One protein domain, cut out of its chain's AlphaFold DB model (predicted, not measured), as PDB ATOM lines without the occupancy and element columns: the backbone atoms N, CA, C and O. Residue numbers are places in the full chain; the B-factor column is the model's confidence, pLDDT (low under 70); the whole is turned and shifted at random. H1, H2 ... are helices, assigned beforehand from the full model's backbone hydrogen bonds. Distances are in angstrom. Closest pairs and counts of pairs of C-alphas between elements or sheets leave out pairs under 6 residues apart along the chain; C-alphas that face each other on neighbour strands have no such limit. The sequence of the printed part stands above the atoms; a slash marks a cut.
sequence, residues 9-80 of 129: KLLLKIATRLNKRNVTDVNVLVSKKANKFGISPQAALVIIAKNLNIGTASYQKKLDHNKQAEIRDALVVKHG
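Overview. This is residues 9 to 80 of the 129 residues of an uncharacterized protein of Candidatus Roizmanbacteria bacterium RIFCSPHIGHO2_01_FULL_39_24 (UniProt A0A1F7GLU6). H3 is the core helix, with H1 on one side of it and H5 on the other in a row of three, while H2 runs along the length of the row and so lies crosswise to the three helices, packing on H3 and on H1 and coming close to H5. The short H4 lies on the side of H3 away from H2, and the end of H5 with Gly 80 makes one far end of the shape. The printed part has 72 residues with five named helices, H1 to H5 in order along the chain, and no named strand; its class is all helix. It is compact, with a radius of gyration of the C-alphas of 11.7 A, and the C-alphas span 33 by 25 by 21 A.

Along the chain. H1 is residues 9 to 17, 12.6 A from first to last C-alpha, beginning at C-alpha 9 at (123.217, 143.057, 195.319). H2 is residues 23 to 37, 21.2 A, beginning at C-alpha 23 at (130.588, 150.421, 194.589). H3 is residues 41 to 51, 15.3 A. H4 is residues 57 to 60, 5.2 A. H5 is residues 65 to 79, 21.7 A, ending at C-alpha 79 at (132.351, 132.867, 170.740).

Arrangement. H3 is the hub and touches H1, H2 and H5. H1 and H3 touch, closest at the C-alphas of Ile 14 and Ala 49, 6.4 A apart, at a steep tilt of 41 degrees, the same way. H2 and H3 touch, closest at the C-alphas of Ala 34 and Ala 44, 5.1 A apart, and are about perpendicular at 83 degrees. H3 and H5 touch, closest at the C-alphas of Ala 43 and Ile 71, 5.4 A apart, at a steep tilt of 40 degrees, the same way. H2 touches H1 with residues 23 to 27 alone, closest at the C-alphas of Ala 15 and Val 23, 6.3 A apart, about perpendicular at 84 degrees. The helix packing is mostly crossed, with no touching pair at a shallow tilt. H2 and H5 are close but not clearly touching, with the C-alphas of Phe 37 and Ala 74 at 7.3 A. H4 is close to but not clearly touching H3, with the C-alphas of Val 46 and Gln 60 at 7.6 A, and likewise H5, with those of Gln 60 and Gln 68 at 6.7 A. H1 and H5 are apart, and so are H2 and H4; H1 and H4 are only just apart, closest at 8.4 A between C-alphas. In H1, H2 and H3 every O i to N i+4 pair is within hydrogen-bond range, in H5 9 of 11 are, and H4 is too short for such a pair.

Size, cuts and confidence. The two C-alphas farthest apart are those of Arg 21 and Gly 80, 35.0 A. The printed part has no cut, and its four links between helices are tight. The mean pLDDT of the printed part is 84.0, and residues 76 to 80 are under 70.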
ATOM      1  N   LYS A   9     122.708 144.368 194.881       87.44
ATOM      2  CA  LYS A   9     123.217 143.057 195.319       87.44
ATOM      3  C   LYS A   9     124.243 142.521 194.330       87.44
ATOM      4  O   LYS A   9     125.267 141.977 194.739       87.44
ATOM      5  N   LEU A  10     123.984 142.685 193.033       86.69
ATOM      6  CA  LEU A  10     124.906 142.222 191.999       86.69
ATOM      7  C   LEU A  10     126.191 143.060 191.979       86.69
ATOM      8  O   LEU A  10     127.284 142.507 191.885       86.69
ATOM      9  N   LEU A  11     126.063 144.379 192.140       87.62
ATOM     10  CA  LEU A  11     127.201 145.291 192.252       87.62
ATOM     11  C   LEU A  11     128.097 144.965 193.452       87.62
ATOM     12  O   LEU A  11     129.314 144.934 193.294       87.62
ATOM     13  N   LEU A  12     127.516 144.664 194.618       88.25
ATOM     14  CA  LEU A  12     128.278 144.257 195.804       88.25
ATOM     15  C   LEU A  12     129.035 142.944 195.573       88.25
ATOM     16  O   LEU A  12     130.217 142.866 195.883       88.25
ATOM     17  N   LYS A  13     128.397 141.938 194.958       88.31
ATOM     18  CA  LYS A  13     129.066 140.669 194.608       88.31
ATOM     19  C   LYS A  13     130.218 140.858 193.618       88.31
ATOM     20  O   LYS A  13     131.213 140.143 193.679       88.31
ATOM     21  N   ILE A  14     130.082 141.800 192.687       88.69
ATOM     22  CA  ILE A  14     131.162 142.144 191.759       88.69
ATOM     23  C   ILE A  14     132.279 142.888 192.498       88.69
ATOM     24  O   ILE A  14     133.449 142.585 192.280       88.69
ATOM     25  N   ALA A  15     131.936 143.831 193.379       88.81
ATOM     26  CA  ALA A  15     132.905 144.586 194.166       88.81
ATOM     27  C   ALA A  15     133.769 143.662 195.036       88.81
ATOM     28  O   ALA A  15     134.992 143.784 195.008       88.81
ATOM     29  N   THR A  16     133.153 142.688 195.718       89.25
ATOM     30  CA  THR A  16     133.877 141.701 196.532       89.25
ATOM     31  C   THR A  16     134.798 140.826 195.687       89.25
ATOM     32  O   THR A  16     135.953 140.641 196.046       89.25
ATOM     33  N   ARG A  17     134.345 140.348 194.521       89.12
ATOM     34  CA  ARG A  17     135.192 139.553 193.609       89.12
ATOM     35  C   ARG A  17     136.354 140.342 193.007       89.12
ATOM     36  O   ARG A  17     137.391 139.758 192.721       89.12
ATOM     37  N   LEU A  18     136.182 141.646 192.797       86.12
ATOM     38  CA  LEU A  18     137.214 142.537 192.261       86.12
ATOM     39  C   LEU A  18     138.067 143.206 193.353       86.12
ATOM     40  O   LEU A  18     138.869 144.076 193.021       86.12
ATOM     41  N   ASN A  19     137.878 142.848 194.632       87.06
ATOM     42  CA  ASN A  19     138.523 143.480 195.790       87.06
ATOM     43  C   ASN A  19     138.422 145.019 195.788       87.06
ATOM     44  O   ASN A  19     139.344 145.729 196.192       87.06
ATOM     45  N   LYS A  20     137.288 145.558 195.323       84.19
ATOM     46  CA  LYS A  20     137.028 147.001 195.319       84.19
ATOM     47  C   LYS A  20     136.244 147.399 196.559       84.19
ATOM     48  O   LYS A  20     135.175 146.858 196.816       84.19
ATOM     49  N   ARG A  21     136.757 148.395 197.290       74.69
ATOM     50  CA  ARG A  21     136.104 148.938 198.494       74.69
ATOM     51  C   ARG A  21     134.850 149.748 198.156       74.69
ATOM     52  O   ARG A  21     133.904 149.755 198.933       74.69
ATOM     53  N   ASN A  22     134.823 150.375 196.976       81.88
ATOM     54  CA  ASN A  22     133.761 151.292 196.579       81.88
ATOM     55  C   ASN A  22     132.901 150.742 195.434       81.88
ATOM     56  O   ASN A  22     133.395 150.337 194.379       81.88
ATOM     57  N   VAL A  23     131.580 150.808 195.611       83.19
ATOM     58  CA  VAL A  23     130.588 150.421 194.589       83.19
ATOM     59  C   VAL A  23     130.609 151.374 193.384       83.19
ATOM     60  O   VAL A  23     130.336 150.974 192.251       83.19
ATOM     61  N   THR A  24     130.983 152.636 193.604       85.12
ATOM     62  CA  THR A  24     131.137 153.655 192.555       85.12
ATOM     63  C   THR A  24     132.165 153.255 191.499       85.12
ATOM     64  O   THR A  24     131.912 153.438 190.308       85.12
ATOM     65  N   ASP A  25     133.265 152.613 191.891       84.69
ATOM     66  CA  ASP A  25     134.284 152.144 190.947       84.69
ATOM     67  C   ASP A  25     133.745 151.053 190.021       84.69
ATOM     68  O   ASP A  25     134.066 151.011 188.830       84.69
ATOM     69  N   VAL A  26     132.888 150.178 190.553       86.19
ATOM     70  CA  VAL A  26     132.211 149.148 189.760       86.19
ATOM     71  C   VAL A  26     131.236 149.797 188.778       86.19
ATOM     72  O   VAL A  26     131.191 149.393 187.617       86.19
ATOM     73  N   ASN A  27     130.533 150.862 189.170       88.00
ATOM     74  CA  ASN A  27     129.659 151.611 188.259       88.00
ATOM     75  C   ASN A  27     130.428 152.256 187.101       88.00
ATOM     76  O   ASN A  27     129.961 152.235 185.957       88.00
ATOM     77  N   VAL A  28     131.620 152.798 187.365       89.19
ATOM     78  CA  VAL A  28     132.495 153.335 186.312       89.19
ATOM     79  C   VAL A  28     132.922 152.217 185.360       89.19
ATOM     80  O   VAL A  28     132.864 152.396 184.142       89.19
ATOM     81  N   LEU A  29     133.284 151.042 185.884       88.31
ATOM     82  CA  LEU A  29     133.634 149.878 185.063       88.31
ATOM     83  C   LEU A  29     132.464 149.404 184.197       88.31
ATOM     84  O   LEU A  29     132.642 149.195 182.997       88.31
ATOM     85  N   VAL A  30     131.268 149.288 184.777       89.69
ATOM     86  CA  VAL A  30     130.039 148.922 184.058       89.69
ATOM     87  C   VAL A  30     129.751 149.929 182.949       89.69
ATOM     88  O   VAL A  30     129.473 149.527 181.826       89.69
ATOM     89  N   SER A  31     129.898 151.227 183.225       88.12
ATOM     90  CA  SER A  31     129.694 152.294 182.235       88.12
ATOM     91  C   SER A  31     130.688 152.215 181.080       88.12
ATOM     92  O   SER A  31     130.298 152.281 179.919       88.12
ATOM     93  N   LYS A  32     131.978 152.030 181.387       88.75
ATOM     94  CA  LYS A  32     133.026 151.869 180.370       88.75
ATOM     95  C   LYS A  32     132.763 150.642 179.500       88.75
ATOM     96  O   LYS A  32     132.910 150.704 178.283       88.75
ATOM     97  N   LYS A  33     132.344 149.535 180.120       87.56
ATOM     98  CA  LYS A  33     131.997 148.296 179.420       87.56
ATOM     99  C   LYS A  33     130.769 148.506 178.528       87.56
ATOM    100  O   LYS A  33     130.842 148.201 177.347       87.56
ATOM    101  N   ALA A  34     129.698 149.097 179.054       88.12
ATOM    102  CA  ALA A  34     128.480 149.412 178.308       88.12
ATOM    103  C   ALA A  34     128.782 150.246 177.056       88.12
ATOM    104  O   ALA A  34     128.425 149.845 175.954       88.12
ATOM    105  N   ASN A  35     129.555 151.326 177.207       87.19
ATOM    106  CA  ASN A  35     129.944 152.189 176.091       87.19
ATOM    107  C   ASN A  35     130.805 151.458 175.054       87.19
ATOM    108  O   ASN A  35     130.634 151.672 173.858       87.19
ATOM    109  N   LYS A  36     131.717 150.582 175.497       85.25
ATOM    110  CA  LYS A  36     132.575 149.802 174.596       85.25
ATOM    111  C   LYS A  36     131.772 148.829 173.730       85.25
ATOM    112  O   LYS A  36     132.106 148.652 172.566       85.25
ATOM    113  N   PHE A  37     130.747 148.200 174.303       80.31
ATOM    114  CA  PHE A  37     129.908 147.228 173.596       80.31
ATOM    115  C   PHE A  37     128.658 147.851 172.957       80.31
ATOM    116  O   PHE A  37     127.979 147.169 172.204       80.31
ATOM    117  N   GLY A  38     128.361 149.128 173.220       84.62
ATOM    118  CA  GLY A  38     127.151 149.786 172.721       84.62
ATOM    119  C   GLY A  38     125.856 149.223 173.317       84.62
ATOM    120  O   GLY A  38     124.822 149.275 172.667       84.62
ATOM    121  N   ILE A  39     125.919 148.672 174.531       87.31
ATOM    122  CA  ILE A  39     124.802 147.995 175.211       87.31
ATOM    123  C   ILE A  39     124.321 148.789 176.425       87.31
ATOM    124  O   ILE A  39     125.018 149.671 176.936       87.31
ATOM    125  N   SER A  40     123.159 148.419 176.959       89.25
ATOM    126  CA  SER A  40     122.648 148.993 178.197       89.25
ATOM    127  C   SER A  40     123.569 148.700 179.399       89.25
ATOM    128  O   SER A  40     124.191 147.632 179.496       89.25
ATOM    129  N   PRO A  41     123.644 149.610 180.391       87.12
ATOM    130  CA  PRO A  41     124.407 149.380 181.619       87.12
ATOM    131  C   PRO A  41     123.970 148.126 182.389       87.12
ATOM    132  O   PRO A  41     124.801 147.475 183.024       87.12
ATOM    133  N   GLN A  42     122.685 147.757 182.326       88.06
ATOM    134  CA  GLN A  42     122.177 146.535 182.949       88.06
ATOM    135  C   GLN A  42     122.703 145.280 182.249       88.06
ATOM    136  O   GLN A  42     123.115 144.347 182.937       88.06
ATOM    137  N   ALA A  43     122.737 145.263 180.914       87.75
ATOM    138  CA  ALA A  43     123.319 144.162 180.151       87.75
ATOM    139  C   ALA A  43     124.826 144.031 180.424       87.75
ATOM    140  O   ALA A  43     125.327 142.942 180.719       87.75
ATOM    141  N   ALA A  44     125.543 145.159 180.438       89.94
ATOM    142  CA  ALA A  44     126.971 145.200 180.744       89.94
ATOM    143  C   ALA A  44     127.301 144.641 182.136       89.94
ATOM    144  O   ALA A  44     128.290 143.920 182.297       89.94
ATOM    145  N   LEU A  45     126.458 144.931 183.130       90.19
ATOM    146  CA  LEU A  45     126.590 144.405 184.487       90.19
ATOM    147  C   LEU A  45     126.532 142.869 184.508       90.19
ATOM    148  O   LEU A  45     127.377 142.228 185.135       90.19
ATOM    149  N   VAL A  46     125.583 142.275 183.777       90.38
ATOM    150  CA  VAL A  46     125.443 140.814 183.670       90.38
ATOM    151  C   VAL A  46     126.650 140.183 183.002       90.38
ATOM    152  O   VAL A  46     127.151 139.161 183.465       90.38
ATOM    153  N   ILE A  47     127.142 140.802 181.934       89.19
ATOM    154  CA  ILE A  47     128.310 140.308 181.208       89.19
ATOM    155  C   ILE A  47     129.544 140.332 182.111       89.19
ATOM    156  O   ILE A  47     130.319 139.377 182.124       89.19
ATOM    157  N   ILE A  48     129.741 141.397 182.894       89.69
ATOM    158  CA  ILE A  48     130.833 141.464 183.877       89.69
ATOM    159  C   ILE A  48     130.680 140.356 184.921       89.69
ATOM    160  O   ILE A  48     131.638 139.623 185.148       89.69
ATOM    161  N   ALA A  49     129.487 140.185 185.493       89.75
ATOM    162  CA  ALA A  49     129.226 139.135 186.473       89.75
ATOM    163  C   ALA A  49     129.484 137.724 185.915       89.75
ATOM    164  O   ALA A  49     130.142 136.929 186.581       89.75
ATOM    165  N   LYS A  50     129.060 137.433 184.677       88.19
ATOM    166  CA  LYS A  50     129.354 136.156 184.005       88.19
ATOM    167  C   LYS A  50     130.854 135.926 183.820       88.19
ATOM    168  O   LYS A  50     131.325 134.836 184.104       88.19
ATOM    169  N   ASN A  51     131.611 136.949 183.409       87.50
ATOM    170  CA  ASN A  51     133.073 136.835 183.284       87.50
ATOM    171  C   ASN A  51     133.762 136.550 184.631       87.50
ATOM    172  O   ASN A  51     134.856 136.003 184.648       87.50
ATOM    173  N   LEU A  52     133.135 136.934 185.747       87.75
ATOM    174  CA  LEU A  52     133.608 136.667 187.107       87.75
ATOM    175  C   LEU A  52     133.010 135.379 187.703       87.75
ATOM    176  O   LEU A  52     133.095 135.175 188.913       87.75
ATOM    177  N   ASN A  53     132.374 134.534 186.882       87.12
ATOM    178  CA  ASN A  53     131.690 133.304 187.295       87.12
ATOM    179  C   ASN A  53     130.631 133.518 188.394       87.12
ATOM    180  O   ASN A  53     130.379 132.652 189.231       87.12
ATOM    181  N   ILE A  54     129.983 134.686 188.408       87.88
ATOM    182  CA  ILE A  54     128.864 134.978 189.305       87.88
ATOM    183  C   ILE A  54     127.568 134.548 188.613       87.88
ATOM    184  O   ILE A  54     127.266 134.976 187.496       87.88
ATOM    185  N   GLY A  55     126.762 133.735 189.299       86.25
ATOM    186  CA  GLY A  55     125.440 133.335 188.821       86.25
ATOM    187  C   GLY A  55     124.510 134.540 188.644       86.25
ATOM    188  O   GLY A  55     124.246 135.278 189.594       86.25
ATOM    189  N   THR A  56     123.999 134.731 187.425       87.56
ATOM    190  CA  THR A  56     123.139 135.872 187.048       87.56
ATOM    191  C   THR A  56     121.731 135.474 186.608       87.56
ATOM    192  O   THR A  56     120.942 136.351 186.264       87.56
ATOM    193  N   ALA A  57     121.376 134.184 186.660       83.69
ATOM    194  CA  ALA A  57     120.114 133.659 186.128       83.69
ATOM    195  C   ALA A  57     118.872 134.389 186.675       83.69
ATOM    196  O   ALA A  57     118.034 134.857 185.908       83.69
ATOM    197  N   SER A  58     118.785 134.570 187.998       84.31
ATOM    198  CA  SER A  58     117.649 135.258 188.630       84.31
ATOM    199  C   SER A  58     117.557 136.740 188.263       84.31
ATOM    200  O   SER A  58     116.468 137.302 188.283       84.31
ATOM    201  N   TYR A  59     118.684 137.381 187.943       83.56
ATOM    202  CA  TYR A  59     118.706 138.776 187.507       83.56
ATOM    203  C   TYR A  59     118.326 138.897 186.028       83.56
ATOM    204  O   TYR A  59     117.523 139.753 185.680       83.56
ATOM    205  N   GLN A  60     118.816 137.992 185.175       84.88
ATOM    206  CA  GLN A  60     118.451 137.946 183.756       84.88
ATOM    207  C   GLN A  60     116.944 137.766 183.556       84.88
ATOM    208  O   GLN A  60     116.362 138.521 182.789       84.88
ATOM    209  N   LYS A  61     116.301 136.865 184.312       85.56
ATOM    210  CA  LYS A  61     114.842 136.638 184.251       85.56
ATOM    211  C   LYS A  61     114.001 137.879 184.583       85.56
ATOM    212  O   LYS A  61     112.859 137.960 184.156       85.56
ATOM    213  N   LYS A  62     114.547 138.824 185.356       86.12
ATOM    214  CA  LYS A  62     113.873 140.078 185.739       86.12
ATOM    215  C   LYS A  62     114.131 141.226 184.761       86.12
ATOM    216  O   LYS A  62     113.521 142.282 184.900       86.12
ATOM    217  N   LEU A  63     115.078 141.068 183.836       84.38
ATOM    218  CA  LEU A  63     115.371 142.084 182.832       84.38
ATOM    219  C   LEU A  63     114.344 142.036 181.707       84.38
ATOM    220  O   LEU A  63     113.863 140.965 181.350       84.38
ATOM    221  N   ASP A  64     114.082 143.203 181.125       86.69
ATOM    222  CA  ASP A  64     113.260 143.338 179.927       86.69
ATOM    223  C   ASP A  64     113.836 142.546 178.740       86.69
ATOM    224  O   ASP A  64     115.057 142.388 178.621       86.69
ATOM    225  N   HIS A  65     112.959 142.097 177.843       86.25
ATOM    226  CA  HIS A  65     113.291 141.251 176.694       86.25
ATOM    227  C   HIS A  65     114.367 141.884 175.799       86.25
ATOM    228  O   HIS A  65     115.299 141.198 175.381       86.25
ATOM    229  N   ASN A  66     114.325 143.207 175.606       87.19
ATOM    230  CA  ASN A  66     115.335 143.934 174.828       87.19
ATOM    231  C   ASN A  66     116.731 143.844 175.466       87.19
ATOM    232  O   ASN A  66     117.726 143.583 174.795       87.19
ATOM    233  N   LYS A  67     116.814 143.977 176.796       84.94
ATOM    234  CA  LYS A  67     118.084 143.867 177.536       84.94
ATOM    235  C   LYS A  67     118.604 142.433 177.549       84.94
ATOM    236  O   LYS A  67     119.813 142.221 177.598       84.94
ATOM    237  N   GLN A  68     117.714 141.442 177.529       85.88
ATOM    238  CA  GLN A  68     118.100 140.037 177.399       85.88
ATOM    239  C   GLN A  68     118.669 139.737 176.006       85.88
ATOM    240  O   GLN A  68     119.684 139.041 175.922       85.88
ATOM    241  N   ALA A  69     118.078 140.304 174.947       84.81
ATOM    242  CA  ALA A  69     118.608 140.223 173.587       84.81
ATOM    243  C   ALA A  69     120.015 140.836 173.500       84.81
ATOM    244  O   ALA A  69     120.945 140.144 173.098       84.81
ATOM    245  N   GLU A  70     120.220 142.043 174.042       84.62
ATOM    246  CA  GLU A  70     121.553 142.669 174.109       84.62
ATOM    247  C   GLU A  70     122.598 141.779 174.807       84.62
ATOM    248  O   GLU A  70     123.752 141.698 174.381       84.62
ATOM    249  N   ILE A  71     122.214 141.100 175.897       85.31
ATOM    250  CA  ILE A  71     123.110 140.166 176.594       85.31
ATOM    251  C   ILE A  71     123.432 138.959 175.710       85.31
ATOM    252  O   ILE A  71     124.579 138.503 175.712       85.31
ATOM    253  N   ARG A  72     122.442 138.415 174.995       83.75
ATOM    254  CA  ARG A  72     122.632 137.280 174.084       83.75
ATOM    255  C   ARG A  72     123.597 137.663 172.966       83.75
ATOM    256  O   ARG A  72     124.604 136.981 172.802       83.75
ATOM    257  N   ASP A  73     123.353 138.784 172.301       82.31
ATOM    258  CA  ASP A  73     124.167 139.269 171.184       82.31
ATOM    259  C   ASP A  73     125.609 139.537 171.629       82.31
ATOM    260  O   ASP A  73     126.565 139.052 171.022       82.31
ATOM    261  N   ALA A  74     125.791 140.200 172.775       78.50
ATOM    262  CA  ALA A  74     127.118 140.475 173.318       78.50
ATOM    263  C   ALA A  74     127.894 139.209 173.743       78.50
ATOM    264  O   ALA A  74     129.128 139.223 173.766       78.50
ATOM    265  N   LEU A  75     127.205 138.119 174.105       73.75
ATOM    266  CA  LEU A  75     127.835 136.831 174.422       73.75
ATOM    267  C   LEU A  75     128.158 136.012 173.169       73.75
ATOM    268  O   LEU A  75     129.173 135.313 173.160       73.75
ATOM    269  N   VAL A  76     127.333 136.100 172.123       66.19
ATOM    270  CA  VAL A  76     127.582 135.441 170.830       66.19
ATOM    271  C   VAL A  76     128.839 136.021 170.177       66.19
ATOM    272  O   VAL A  76     129.707 135.260 169.754       66.19
ATOM    273  N   VAL A  77     129.028 137.344 170.238       57.00
ATOM    274  CA  VAL A  77     130.235 138.033 169.733       57.00
ATOM    275  C   VAL A  77     131.539 137.522 170.371       57.00
ATOM    276  O   VAL A  77     132.601 137.609 169.763       57.00
ATOM    277  N   LYS A  78     131.500 136.969 171.592       53.56
ATOM    278  CA  LYS A  78     132.695 136.400 172.242       53.56
ATOM    279  C   LYS A  78     133.085 135.011 171.730       53.56
ATOM    280  O   LYS A  78     134.251 134.653 171.867       53.56
ATOM    281  N   HIS A  79     132.133 134.242 171.206       48.16
ATOM    282  CA  HIS A  79     132.351 132.867 170.740       48.16
ATOM    283  C   HIS A  79     132.415 132.770 169.210       48.16
ATOM    284  O   HIS A  79     132.960 131.808 168.684       48.16
ATOM    285  N   GLY A  80     131.912 133.783 168.496       43.78
ATOM    286  CA  GLY A  80     132.122 133.964 167.064       43.78
ATOM    287  C   GLY A  80     133.494 134.572 166.797       43.78
ATOM    288  O   GLY A  80     133.642 135.787 166.675       43.78
TER     289      GLY A  80